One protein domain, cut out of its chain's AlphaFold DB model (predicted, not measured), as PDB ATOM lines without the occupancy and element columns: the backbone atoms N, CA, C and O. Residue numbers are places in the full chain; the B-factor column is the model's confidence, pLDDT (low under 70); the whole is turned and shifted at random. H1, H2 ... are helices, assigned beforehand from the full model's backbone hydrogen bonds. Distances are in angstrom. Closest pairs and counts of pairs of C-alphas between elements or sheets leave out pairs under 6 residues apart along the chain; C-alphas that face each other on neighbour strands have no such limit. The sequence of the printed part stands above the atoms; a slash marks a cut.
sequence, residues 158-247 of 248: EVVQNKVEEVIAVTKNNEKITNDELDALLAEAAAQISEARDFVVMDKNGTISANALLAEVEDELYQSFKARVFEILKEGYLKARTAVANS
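What this domain is: This is residues 158 to 247 of the 248 residues of an uncharacterized protein of Salegentibacter echinorum (UniProt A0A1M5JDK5). Two long helices, H2 and H4, make the long sides of a loose, elongated frame, with the shorter H1 packed on both of them and H3 at one end, in the chain's path from H2 to H4. H2 and H4 stay apart from each other, with H1 between them over part of their length, and H1 and H3 are apart too. The printed part has 90 residues with four named helices, in the order H1, H2, H3, H4, and no named strand; the class is all helix. The whole is loose, with a radius of gyration of the C-alphas of 16.3 A and spans of 49 by 27 by 19 A.

Where its parts are: H1 is residues 158 to 171 and begins at C-alpha 158, at (283.576, 581.306, 415.386). H2, the longest helix, is residues 179 to 201 and measures 32.9 A from first to last C-alpha; its C-alpha 179 is at (262.182, 569.479, 424.510). H3 is residues 210 to 222, with 18.4 A from first to last C-alpha. H4 is residues 225 to 246, measures 31.5 A and ends at C-alpha 246, at (284.959, 558.507, 426.892).

How they stand to each other: H1 and H2 form a helical hairpin: they touch and run opposite ways at a shallow tilt of 15 degrees. Their closest C-alphas are those of Lys 163 and Ala 189, 6.7 A apart, and H1 touches H2 with residues 159 to 163 alone. H1 also touches H4, the same way at a shallow tilt of 29 degrees, with the C-alphas of Ile 168 and Ala 240 closest at 5.9 A. H2 touches H3 with residues 200 to 201 alone, opposite ways at a steep tilt of 59 degrees; the closest C-alphas are those of Val 201 and Ala 212, 5.2 A apart. H3 and H4 meet only through their link. H1 and H3 are apart, and so are H2 and H4. In H1, H2, H3 and H4 every O i to N i+4 pair is within hydrogen-bond range.

The domain as a whole: The two C-alphas farthest apart are those of Ala 210 and Ser 247, at 49.3 A. The printed part has no cut. The link from H3 to H4 is tight, with 2 residues; those from H1 to H2 and from H2 to H3 are short, with 7 and 8 residues. Residues 175 to 181, of which 179 to 181 belong to H2, stand free, and so do residues 221 to 227, of which 225 to 227 belong to H4. The mean pLDDT of the printed part is 80.8; residues 170 to 176, 222 and 247 are under 70.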
ATOM      1  N   GLU A 158     283.320 581.340 413.947       72.81
ATOM      2  CA  GLU A 158     283.576 581.306 415.386       72.81
ATOM      3  C   GLU A 158     282.278 581.296 416.207       72.81
ATOM      4  O   GLU A 158     282.151 580.521 417.149       72.81
ATOM      5  N   VAL A 159     281.268 582.079 415.809       73.56
ATOM      6  CA  VAL A 159     279.990 582.165 416.541       73.56
ATOM      7  C   VAL A 159     279.225 580.838 416.501       73.56
ATOM      8  O   VAL A 159     278.757 580.361 417.536       73.56
ATOM      9  N   VAL A 160     279.132 580.208 415.324       75.12
ATOM     10  CA  VAL A 160     278.436 578.920 415.170       75.12
ATOM     11  C   VAL A 160     279.197 577.808 415.897       75.12
ATOM     12  O   VAL A 160     278.579 577.003 416.594       75.12
ATOM     13  N   GLN A 161     280.530 577.787 415.794       79.62
ATOM     14  CA  GLN A 161     281.362 576.808 416.495       79.62
ATOM     15  C   GLN A 161     281.234 576.943 418.018       79.62
ATOM     16  O   GLN A 161     281.001 575.945 418.699       79.62
ATOM     17  N   ASN A 162     281.309 578.167 418.550       82.12
ATOM     18  CA  ASN A 162     281.213 578.428 419.986       82.12
ATOM     19  C   ASN A 162     279.886 577.929 420.575       82.12
ATOM     20  O   ASN A 162     279.883 577.345 421.658       82.12
ATOM     21  N   LYS A 163     278.764 578.085 419.858       78.94
ATOM     22  CA  LYS A 163     277.462 577.587 420.340       78.94
ATOM     23  C   LYS A 163     277.320 576.082 420.275       78.94
ATOM     24  O   LYS A 163     276.761 575.481 421.190       78.94
ATOM     25  N   VAL A 164     277.879 575.452 419.250       79.00
ATOM     26  CA  VAL A 164     277.945 573.990 419.206       79.00
ATOM     27  C   VAL A 164     278.781 573.460 420.374       79.00
ATOM     28  O   VAL A 164     278.386 572.492 421.022       79.00
ATOM     29  N   GLU A 165     279.893 574.111 420.710       81.56
ATOM     30  CA  GLU A 165     280.714 573.725 421.859       81.56
ATOM     31  C   GLU A 165     280.022 573.938 423.210       81.56
ATOM     32  O   GLU A 165     280.146 573.080 424.089       81.56
ATOM     33  N   GLU A 166     279.255 575.017 423.359       78.94
ATOM     34  CA  GLU A 166     278.436 575.296 424.542       78.94
ATOM     35  C   GLU A 166     277.383 574.202 424.775       78.94
ATOM     36  O   GLU A 166     277.313 573.627 425.863       78.94
ATOM     37  N   VAL A 167     276.644 573.806 423.736       71.38
ATOM     38  CA  VAL A 167     275.653 572.717 423.832       71.38
ATOM     39  C   VAL A 167     276.320 571.373 424.163       71.38
ATOM     40  O   VAL A 167     275.806 570.574 424.955       71.38
ATOM     41  N   ILE A 168     277.508 571.110 423.610       73.62
ATOM     42  CA  ILE A 168     278.289 569.908 423.944       73.62
ATOM     43  C   ILE A 168     278.751 569.935 425.410       73.62
ATOM     44  O   ILE A 168     278.860 568.880 426.038       73.62
ATOM     45  N   ALA A 169     279.022 571.109 425.983       75.44
ATOM     46  CA  ALA A 169     279.378 571.236 427.395       75.44
ATOM     47  C   ALA A 169     278.185 570.955 428.322       75.44
ATOM     48  O   ALA A 169     278.361 570.259 429.324       75.44
ATOM     49  N   VAL A 170     276.983 571.416 427.967       68.62
ATOM     50  CA  VAL A 170     275.751 571.162 428.738       68.62
ATOM     51  C   VAL A 170     275.401 569.669 428.740       68.62
ATOM     52  O   VAL A 170     275.151 569.079 429.791       68.62
ATOM     53  N   THR A 171     275.485 569.008 427.582       64.19
ATOM     54  CA  THR A 171     275.138 567.578 427.439       64.19
ATOM     55  C   THR A 171     276.112 566.612 428.126       64.19
ATOM     56  O   THR A 171     275.709 565.515 428.518       64.19
ATOM     57  N   LYS A 172     277.377 567.001 428.349       66.25
ATOM     58  CA  LYS A 172     278.348 566.201 429.127       66.25
ATOM     59  C   LYS A 172     277.934 565.989 430.585       66.25
ATOM     60  O   LYS A 172     278.359 565.006 431.186       66.25
ATOM     61  N   ASN A 173     277.105 566.870 431.142       63.94
ATOM     62  CA  ASN A 173     276.682 566.790 432.540       63.94
ATOM     63  C   ASN A 173     275.529 565.793 432.778       63.94
ATOM     64  O   ASN A 173     275.006 565.733 433.886       63.94
ATOM     65  N   ASN A 174     275.162 564.968 431.780       57.12
ATOM     66  CA  ASN A 174     274.113 563.935 431.880       57.12
ATOM     67  C   ASN A 174     272.738 564.475 432.324       57.12
ATOM     68  O   ASN A 174     271.910 563.744 432.875       57.12
ATOM     69  N   GLU A 175     272.470 565.751 432.065       63.28
ATOM     70  CA  GLU A 175     271.173 566.353 432.340       63.28
ATOM     71  C   GLU A 175     270.201 566.000 431.207       63.28
ATOM     72  O   GLU A 175     270.511 566.140 430.021       63.28
ATOM     73  N   LYS A 176     269.024 565.466 431.556       65.88
ATOM     74  CA  LYS A 176     267.953 565.231 430.581       65.88
ATOM     75  C   LYS A 176     267.369 566.584 430.184       65.88
ATOM     76  O   LYS A 176     266.449 567.065 430.835       65.88
ATOM     77  N   ILE A 177     267.897 567.147 429.106       71.75
ATOM     78  CA  ILE A 177     267.361 568.355 428.478       71.75
ATOM     79  C   ILE A 177     265.921 568.062 428.035       71.75
ATOM     80  O   ILE A 177     265.652 567.058 427.365       71.75
ATOM     81  N   THR A 178     264.987 568.914 428.452       83.50
ATOM     82  CA  THR A 178     263.572 568.813 428.050       83.50
ATOM     83  C   THR A 178     263.394 569.410 426.652       83.50
ATOM     84  O   THR A 178     264.135 570.313 426.277       83.50
ATOM     85  N   ASN A 179     262.417 568.937 425.861       83.25
ATOM     86  CA  ASN A 179     262.182 569.479 424.510       83.25
ATOM     87  C   ASN A 179     261.978 571.009 424.520       83.25
ATOM     88  O   ASN A 179     262.509 571.690 423.655       83.25
ATOM     89  N   ASP A 180     261.310 571.550 425.542       84.69
ATOM     90  CA  ASP A 180     261.086 572.995 425.690       84.69
ATOM     91  C   ASP A 180     262.394 573.784 425.896       84.69
ATOM     92  O   ASP A 180     262.556 574.890 425.386       84.69
ATOM     93  N   GLU A 181     263.349 573.211 426.628       82.69
ATOM     94  CA  GLU A 181     264.668 573.810 426.848       82.69
ATOM     95  C   GLU A 181     265.528 573.722 425.582       82.69
ATOM     96  O   GLU A 181     266.228 574.670 425.235       82.69
ATOM     97  N   LEU A 182     265.424 572.611 424.847       83.81
ATOM     98  CA  LEU A 182     266.080 572.450 423.552       83.81
ATOM     99  C   LEU A 182     265.594 573.501 422.546       83.81
ATOM    100  O   LEU A 182     266.414 574.116 421.864       83.81
ATOM    101  N   ASP A 183     264.283 573.727 422.478       87.31
ATOM    102  CA  ASP A 183     263.692 574.738 421.601       87.31
ATOM    103  C   ASP A 183     264.118 576.156 422.015       87.31
ATOM    104  O   ASP A 183     264.412 576.985 421.150       87.31
ATOM    105  N   ALA A 184     264.235 576.428 423.322       88.06
ATOM    106  CA  ALA A 184     264.746 577.701 423.831       88.06
ATOM    107  C   ALA A 184     266.219 577.935 423.448       88.06
ATOM    108  O   ALA A 184     266.554 579.000 422.925       88.06
ATOM    109  N   LEU A 185     267.083 576.932 423.630       86.25
ATOM    110  CA  LEU A 185     268.497 577.001 423.242       86.25
ATOM    111  C   LEU A 185     268.667 577.149 421.725       86.25
ATOM    112  O   LEU A 185     269.537 577.888 421.259       86.25
ATOM    113  N   LEU A 186     267.822 576.478 420.937       88.19
ATOM    114  CA  LEU A 186     267.823 576.608 419.483       88.19
ATOM    115  C   LEU A 186     267.408 578.019 419.051       88.19
ATOM    116  O   LEU A 186     268.039 578.598 418.164       88.19
ATOM    117  N   ALA A 187     266.373 578.575 419.682       88.00
ATOM    118  CA  ALA A 187     265.917 579.934 419.419       88.00
ATOM    119  C   ALA A 187     266.986 580.973 419.792       88.00
ATOM    120  O   ALA A 187     267.238 581.895 419.016       88.00
ATOM    121  N   GLU A 188     267.656 580.798 420.931       89.44
ATOM    122  CA  GLU A 188     268.756 581.662 421.363       89.44
ATOM    123  C   GLU A 188     269.939 581.606 420.386       89.44
ATOM    124  O   GLU A 188     270.423 582.647 419.934       89.44
ATOM    125  N   ALA A 189     270.375 580.405 420.001       85.12
ATOM    126  CA  ALA A 189     271.453 580.242 419.035       85.12
ATOM    127  C   ALA A 189     271.091 580.862 417.674       85.12
ATOM    128  O   ALA A 189     271.914 581.551 417.068       85.12
ATOM    129  N   ALA A 190     269.854 580.668 417.204       84.88
ATOM    130  CA  ALA A 190     269.371 581.268 415.962       84.88
ATOM    131  C   ALA A 190     269.373 582.805 416.026       84.88
ATOM    132  O   ALA A 190     269.813 583.453 415.071       84.88
ATOM    133  N   ALA A 191     268.942 583.383 417.151       86.19
ATOM    134  CA  ALA A 191     268.965 584.825 417.362       86.19
ATOM    135  C   ALA A 191     270.398 585.378 417.321       86.19
ATOM    136  O   ALA A 191     270.670 586.304 416.557       86.19
ATOM    137  N   GLN A 192     271.339 584.759 418.038       84.25
ATOM    138  CA  GLN A 192     272.734 585.218 418.074       84.25
ATOM    139  C   GLN A 192     273.433 585.107 416.712       84.25
ATOM    140  O   GLN A 192     274.192 585.996 416.325       84.25
ATOM    141  N   ILE A 193     273.153 584.051 415.940       83.94
ATOM    142  CA  ILE A 193     273.675 583.911 414.573       83.94
ATOM    143  C   ILE A 193     273.119 585.016 413.665       83.94
ATOM    144  O   ILE A 193     273.860 585.567 412.846       83.94
ATOM    145  N   SER A 194     271.832 585.358 413.803       82.06
ATOM    146  CA  SER A 194     271.226 586.447 413.030       82.06
ATOM    147  C   SER A 194     271.791 587.817 413.408       82.06
ATOM    148  O   SER A 194     272.110 588.594 412.515       82.06
ATOM    149  N   GLU A 195     272.027 588.079 414.694       84.38
ATOM    150  CA  GLU A 195     272.637 589.323 415.171       84.38
ATOM    151  C   GLU A 195     274.083 589.471 414.680       84.38
ATOM    152  O   GLU A 195     274.464 590.525 414.173       84.38
ATOM    153  N   ALA A 196     274.876 588.396 414.742       80.44
ATOM    154  CA  ALA A 196     276.236 588.395 414.209       80.44
ATOM    155  C   ALA A 196     276.264 588.631 412.690       80.44
ATOM    156  O   ALA A 196     277.156 589.313 412.184       80.44
ATOM    157  N   ARG A 197     275.282 588.096 411.950       78.88
ATOM    158  CA  ARG A 197     275.129 588.377 410.516       78.88
ATOM    159  C   ARG A 197     274.782 589.844 410.285       78.88
ATOM    160  O   ARG A 197     275.424 590.502 409.472       78.88
ATOM    161  N   ASP A 198     273.795 590.357 411.005       78.12
ATOM    162  CA  ASP A 198     273.340 591.732 410.838       78.12
ATOM    163  C   ASP A 198     274.464 592.718 411.207       78.12
ATOM    164  O   ASP A 198     274.665 593.694 410.493       78.12
ATOM    165  N   PHE A 199     275.301 592.413 412.202       78.12
ATOM    166  CA  PHE A 199     276.507 593.189 412.517       78.12
ATOM    167  C   PHE A 199     277.513 593.272 411.357       78.12
ATOM    168  O   PHE A 199     278.147 594.306 411.169       78.12
ATOM    169  N   VAL A 200     277.669 592.207 410.566       75.81
ATOM    170  CA  VAL A 200     278.582 592.194 409.406       75.81
ATOM    171  C   VAL A 200     278.011 592.993 408.229       75.81
ATOM    172  O   VAL A 200     278.763 593.579 407.451       75.81
ATOM    173  N   VAL A 201     276.685 593.029 408.094       77.50
ATOM    174  CA  VAL A 201     275.995 593.689 406.974       77.50
ATOM    175  C   VAL A 201     275.696 595.170 407.258       77.50
ATOM    176  O   VAL A 201     275.652 595.989 406.330       77.50
ATOM    177  N   MET A 202     275.483 595.531 408.525       78.31
ATOM    178  CA  MET A 202     275.226 596.903 408.957       78.31
ATOM    179  C   MET A 202     276.535 597.674 409.159       78.31
ATOM    180  O   MET A 202     277.455 597.213 409.825       78.31
ATOM    181  N   ASP A 203     276.602 598.896 408.632       72.62
ATOM    182  CA  ASP A 203     277.688 599.825 408.959       72.62
ATOM    183  C   ASP A 203     277.476 600.449 410.354       72.62
ATOM    184  O   ASP A 203     276.384 600.388 410.928       72.62
ATOM    185  N   LYS A 204     278.494 601.135 410.887       72.81
ATOM    186  CA  LYS A 204     278.488 601.829 412.195       72.81
ATOM    187  C   LYS A 204     277.323 602.811 412.372       72.81
ATOM    188  O   LYS A 204     276.975 603.163 413.496       72.81
ATOM    189  N   ASN A 205     276.722 603.245 411.268       74.06
ATOM    190  CA  ASN A 205     275.593 604.165 411.229       74.06
ATOM    191  C   ASN A 205     274.223 603.453 411.211       74.06
ATOM    192  O   ASN A 205     273.201 604.123 411.078       74.06
ATOM    193  N   GLY A 206     274.186 602.120 411.325       75.69
ATOM    194  CA  GLY A 206     272.956 601.321 411.272       75.69
ATOM    195  C   GLY A 206     272.339 601.225 409.875       75.69
ATOM    196  O   GLY A 206     271.187 600.825 409.729       75.69
ATOM    197  N   THR A 207     273.082 601.622 408.841       80.75
ATOM    198  CA  THR A 207     272.663 601.523 407.442       80.75
ATOM    199  C   THR A 207     273.224 600.261 406.809       80.75
ATOM    200  O   THR A 207     274.394 599.931 406.999       80.75
ATOM    201  N   ILE A 208     272.406 599.600 405.995       83.06
ATOM    202  CA  ILE A 208     272.797 598.421 405.221       83.06
ATOM    203  C   ILE A 208     273.791 598.848 404.132       83.06
ATOM    204  O   ILE A 208     273.439 599.647 403.259       83.06
ATOM    205  N   SER A 209     275.021 598.332 404.159       85.38
ATOM    206  CA  SER A 209     276.015 598.638 403.123       85.38
ATOM    207  C   SER A 209     275.828 597.726 401.909       85.38
ATOM    208  O   SER A 209     275.878 596.502 402.025       85.38
ATOM    209  N   ALA A 210     275.654 598.307 400.717       88.19
ATOM    210  CA  ALA A 210     275.525 597.537 399.474       88.19
ATOM    211  C   ALA A 210     276.769 596.675 399.189       88.19
ATOM    212  O   ALA A 210     276.642 595.557 398.694       88.19
ATOM    213  N   ASN A 211     277.960 597.162 399.555       87.75
ATOM    214  CA  ASN A 211     279.207 596.412 399.399       87.75
ATOM    215  C   ASN A 211     279.285 595.231 400.376       87.75
ATOM    216  O   ASN A 211     279.812 594.188 400.008       87.75
ATOM    217  N   ALA A 212     278.747 595.374 401.594       85.06
ATOM    218  CA  ALA A 212     278.697 594.282 402.567       85.06
ATOM    219  C   ALA A 212     277.718 593.185 402.126       85.06
ATOM    220  O   ALA A 212     278.056 592.007 402.182       85.06
ATOM    221  N   LEU A 213     276.549 593.569 401.598       87.25
ATOM    222  CA  LEU A 213     275.608 592.621 400.990       87.25
ATOM    223  C   LEU A 213     276.229 591.879 399.805       87.25
ATOM    224  O   LEU A 213     276.057 590.669 399.683       87.25
ATOM    225  N   LEU A 214     276.945 592.597 398.936       88.94
ATOM    226  CA  LEU A 214     277.604 591.987 397.786       88.94
ATOM    227  C   LEU A 214     278.690 591.001 398.233       88.94
ATOM    228  O   LEU A 214     278.696 589.871 397.761       88.94
ATOM    229  N   ALA A 215     279.540 591.391 399.185       84.38
ATOM    230  CA  ALA A 215     280.582 590.524 399.732       84.38
ATOM    231  C   ALA A 215     280.007 589.281 400.439       84.38
ATOM    232  O   ALA A 215     280.576 588.197 400.337       84.38
ATOM    233  N   GLU A 216     278.873 589.416 401.132       82.75
ATOM    234  CA  GLU A 216     278.171 588.292 401.758       82.75
ATOM    235  C   GLU A 216     277.638 587.301 400.725       82.75
ATOM    236  O   GLU A 216     277.866 586.100 400.855       82.75
ATOM    237  N   VAL A 217     276.961 587.803 399.692       86.00
ATOM    238  CA  VAL A 217     276.442 586.962 398.608       86.00
ATOM    239  C   VAL A 217     277.584 586.302 397.843       86.00
ATOM    240  O   VAL A 217     277.473 585.132 397.487       86.00
ATOM    241  N   GLU A 218     278.684 587.018 397.599       82.88
ATOM    242  CA  GLU A 218     279.880 586.454 396.974       82.88
ATOM    243  C   GLU A 218     280.466 585.318 397.831       82.88
ATOM    244  O   GLU A 218     280.642 584.218 397.305       82.88
ATOM    245  N   ASP A 219     280.684 585.515 399.140       80.00
ATOM    246  CA  ASP A 219     281.169 584.452 400.048       80.00
ATOM    247  C   ASP A 219     280.224 583.238 400.072       80.00
ATOM    248  O   ASP A 219     280.678 582.097 399.968       80.00
ATOM    249  N   GLU A 220     278.905 583.465 400.127       78.19
ATOM    250  CA  GLU A 220     277.901 582.391 400.102       78.19
ATOM    251  C   GLU A 220     277.896 581.620 398.770       78.19
ATOM    252  O   GLU A 220     277.683 580.401 398.748       78.19
ATOM    253  N   LEU A 221     278.155 582.304 397.653       76.75
ATOM    254  CA  LEU A 221     278.241 581.677 396.338       76.75
ATOM    255  C   LEU A 221     279.493 580.792 396.216       76.75
ATOM    256  O   LEU A 221     279.426 579.718 395.613       76.75
ATOM    257  N   TYR A 222     280.621 581.224 396.791       68.56
ATOM    258  CA  TYR A 222     281.876 580.463 396.788       68.56
ATOM    259  C   TYR A 222     281.866 579.294 397.784       68.56
ATOM    260  O   TYR A 222     282.430 578.236 397.494       68.56
ATOM    261  N   GLN A 223     281.207 579.445 398.934       70.56
ATOM    262  CA  GLN A 223     280.976 578.375 399.903       70.56
ATOM    263  C   GLN A 223     279.538 578.437 400.410       70.56
ATOM    264  O   GLN A 223     279.189 579.296 401.215       70.56
ATOM    265  N   SER A 224     278.707 577.467 400.007       79.19
ATOM    266  CA  SER A 224     277.317 577.437 400.472       79.19
ATOM    267  C   SER A 224     277.274 577.389 402.004       79.19
ATOM    268  O   SER A 224     277.860 576.485 402.610       79.19
ATOM    269  N   PHE A 225     276.542 578.315 402.625       79.56
ATOM    270  CA  PHE A 225     276.330 578.371 404.076       79.56
ATOM    271  C   PHE A 225     275.963 576.996 404.660       79.56
ATOM    272  O   PHE A 225     276.514 576.559 405.669       79.56
ATOM    273  N   LYS A 226     275.101 576.254 403.954       84.19
ATOM    274  CA  LYS A 226     274.685 574.894 404.318       84.19
ATOM    275  C   LYS A 226     275.858 573.920 404.459       84.19
ATOM    276  O   LYS A 226     275.839 573.105 405.375       84.19
ATOM    277  N   ALA A 227     276.852 573.979 403.572       86.00
ATOM    278  CA  ALA A 227     278.029 573.114 403.656       86.00
ATOM    279  C   ALA A 227     278.874 573.441 404.896       86.00
ATOM    280  O   ALA A 227     279.310 572.527 405.588       86.00
ATOM    281  N   ARG A 228     279.030 574.732 405.219       82.69
ATOM    282  CA  ARG A 228     279.765 575.191 406.408       82.69
ATOM    283  C   ARG A 228     279.063 574.767 407.701       82.69
ATOM    284  O   ARG A 228     279.693 574.172 408.569       82.69
ATOM    285  N   VAL A 229     277.752 574.997 407.798       84.75
ATOM    286  CA  VAL A 229     276.938 574.540 408.938       84.75
ATOM    287  C   VAL A 229     276.992 573.022 409.071       84.75
ATOM    288  O   VAL A 229     277.151 572.511 410.175       84.75
ATOM    289  N   PHE A 230     276.895 572.290 407.961       89.25
ATOM    290  CA  PHE A 230     276.966 570.833 407.988       89.25
ATOM    291  C   PHE A 230     278.312 570.324 408.515       89.25
ATOM    292  O   PHE A 230     278.316 569.391 409.314       89.25
ATOM    293  N   GLU A 231     279.433 570.932 408.116       89.81
ATOM    294  CA  GLU A 231     280.753 570.518 408.601       89.81
ATOM    295  C   GLU A 231     280.918 570.809 410.100       89.81
ATOM    296  O   GLU A 231     281.298 569.911 410.848       89.81
ATOM    297  N   ILE A 232     280.508 571.996 410.564       89.06
ATOM    298  CA  ILE A 232     280.517 572.356 411.993       89.06
ATOM    299  C   ILE A 232     279.642 571.395 412.812       89.06
ATOM    300  O   ILE A 232     280.060 570.883 413.852       89.06
ATOM    301  N   LEU A 233     278.432 571.088 412.334       88.69
ATOM    302  CA  LEU A 233     277.536 570.142 413.005       88.69
ATOM    303  C   LEU A 233     278.103 568.720 413.016       88.69
ATOM    304  O   LEU A 233     277.968 568.011 414.014       88.69
ATOM    305  N   LYS A 234     278.743 568.288 411.927       92.44
ATOM    306  CA  LYS A 234     279.406 566.985 411.835       92.44
ATOM    307  C   LYS A 234     280.561 566.890 412.829       92.44
ATOM    308  O   LYS A 234     280.653 565.889 413.540       92.44
ATOM    309  N   GLU A 235     281.406 567.912 412.916       90.75
ATOM    310  CA  GLU A 235     282.478 567.991 413.913       90.75
ATOM    311  C   GLU A 235     281.921 567.985 415.339       90.75
ATOM    312  O   GLU A 235     282.358 567.181 416.168       90.75
ATOM    313  N   GLY A 236     280.901 568.804 415.608       87.75
ATOM    314  CA  GLY A 236     280.212 568.856 416.895       87.75
ATOM    315  C   GLY A 236     279.611 567.510 417.302       87.75
ATOM    316  O   GLY A 236     279.806 567.055 418.428       87.75
ATOM    317  N   TYR A 237     278.960 566.815 416.369       90.50
ATOM    318  CA  TYR A 237     278.418 565.476 416.591       90.50
ATOM    319  C   TYR A 237     279.516 564.450 416.897       90.50
ATOM    320  O   TYR A 237     279.383 563.663 417.835       90.50
ATOM    321  N   LEU A 238     280.621 564.451 416.142       90.25
ATOM    322  CA  LEU A 238     281.756 563.562 416.409       90.25
ATOM    323  C   LEU A 238     282.382 563.850 417.782       90.25
ATOM    324  O   LEU A 238     282.705 562.915 418.522       90.25
ATOM    325  N   LYS A 239     282.498 565.125 418.163       88.12
ATOM    326  CA  LYS A 239     282.997 565.562 419.476       88.12
ATOM    327  C   LYS A 239     282.055 565.141 420.611       88.12
ATOM    328  O   LYS A 239     282.519 564.625 421.623       88.12
ATOM    329  N   ALA A 240     280.742 565.277 420.432       85.81
ATOM    330  CA  ALA A 240     279.745 564.811 421.396       85.81
ATOM    331  C   ALA A 240     279.774 563.282 421.543       85.81
ATOM    332  O   ALA A 240     279.851 562.757 422.652       85.81
ATOM    333  N   ARG A 241     279.794 562.551 420.422       86.06
ATOM    334  CA  ARG A 241     279.846 561.082 420.412       86.06
ATOM    335  C   ARG A 241     281.109 560.545 421.083       86.06
ATOM    336  O   ARG A 241     281.031 559.566 421.819       86.06
ATOM    337  N   THR A 242     282.264 561.160 420.832       87.38
ATOM    338  CA  THR A 242     283.523 560.771 421.490       87.38
ATOM    339  C   THR A 242     283.525 561.133 422.972       87.38
ATOM    340  O   THR A 242     283.989 560.330 423.774       87.38
ATOM    341  N   ALA A 243     282.954 562.276 423.364       82.88
ATOM    342  CA  ALA A 243     282.799 562.642 424.770       82.88
ATOM    343  C   ALA A 243     281.931 561.640 425.545       82.88
ATOM    344  O   ALA A 243     282.339 561.215 426.619       82.88
ATOM    345  N   VAL A 244     280.794 561.221 424.981       82.12
ATOM    346  CA  VAL A 244     279.912 560.204 425.585       82.12
ATOM    347  C   VAL A 244     280.591 558.831 425.648       82.12
ATOM    348  O   VAL A 244     280.440 558.103 426.621       82.12
ATOM    349  N   ALA A 245     281.363 558.459 424.622       84.38
ATOM    350  CA  ALA A 245     282.107 557.199 424.635       84.38
ATOM    351  C   ALA A 245     283.242 557.190 425.677       84.38
ATOM    352  O   ALA A 245     283.519 556.146 426.257       84.38
ATOM    353  N   ASN A 246     283.879 558.341 425.914       83.19
ATOM    354  CA  ASN A 246     284.959 558.507 426.892       83.19
ATOM    355  C   ASN A 246     284.460 558.800 428.319       83.19
ATOM    356  O   ASN A 246     285.277 558.859 429.233       83.19
ATOM    357  N   SER A 247     283.158 559.027 428.527       66.12
ATOM    358  CA  SER A 247     282.576 559.331 429.843       66.12
ATOM    359  C   SER A 247     282.174 558.084 430.644       66.12
ATOM    360  O   SER A 247     281.314 558.191 431.518       66.12
TER     361      SER A 247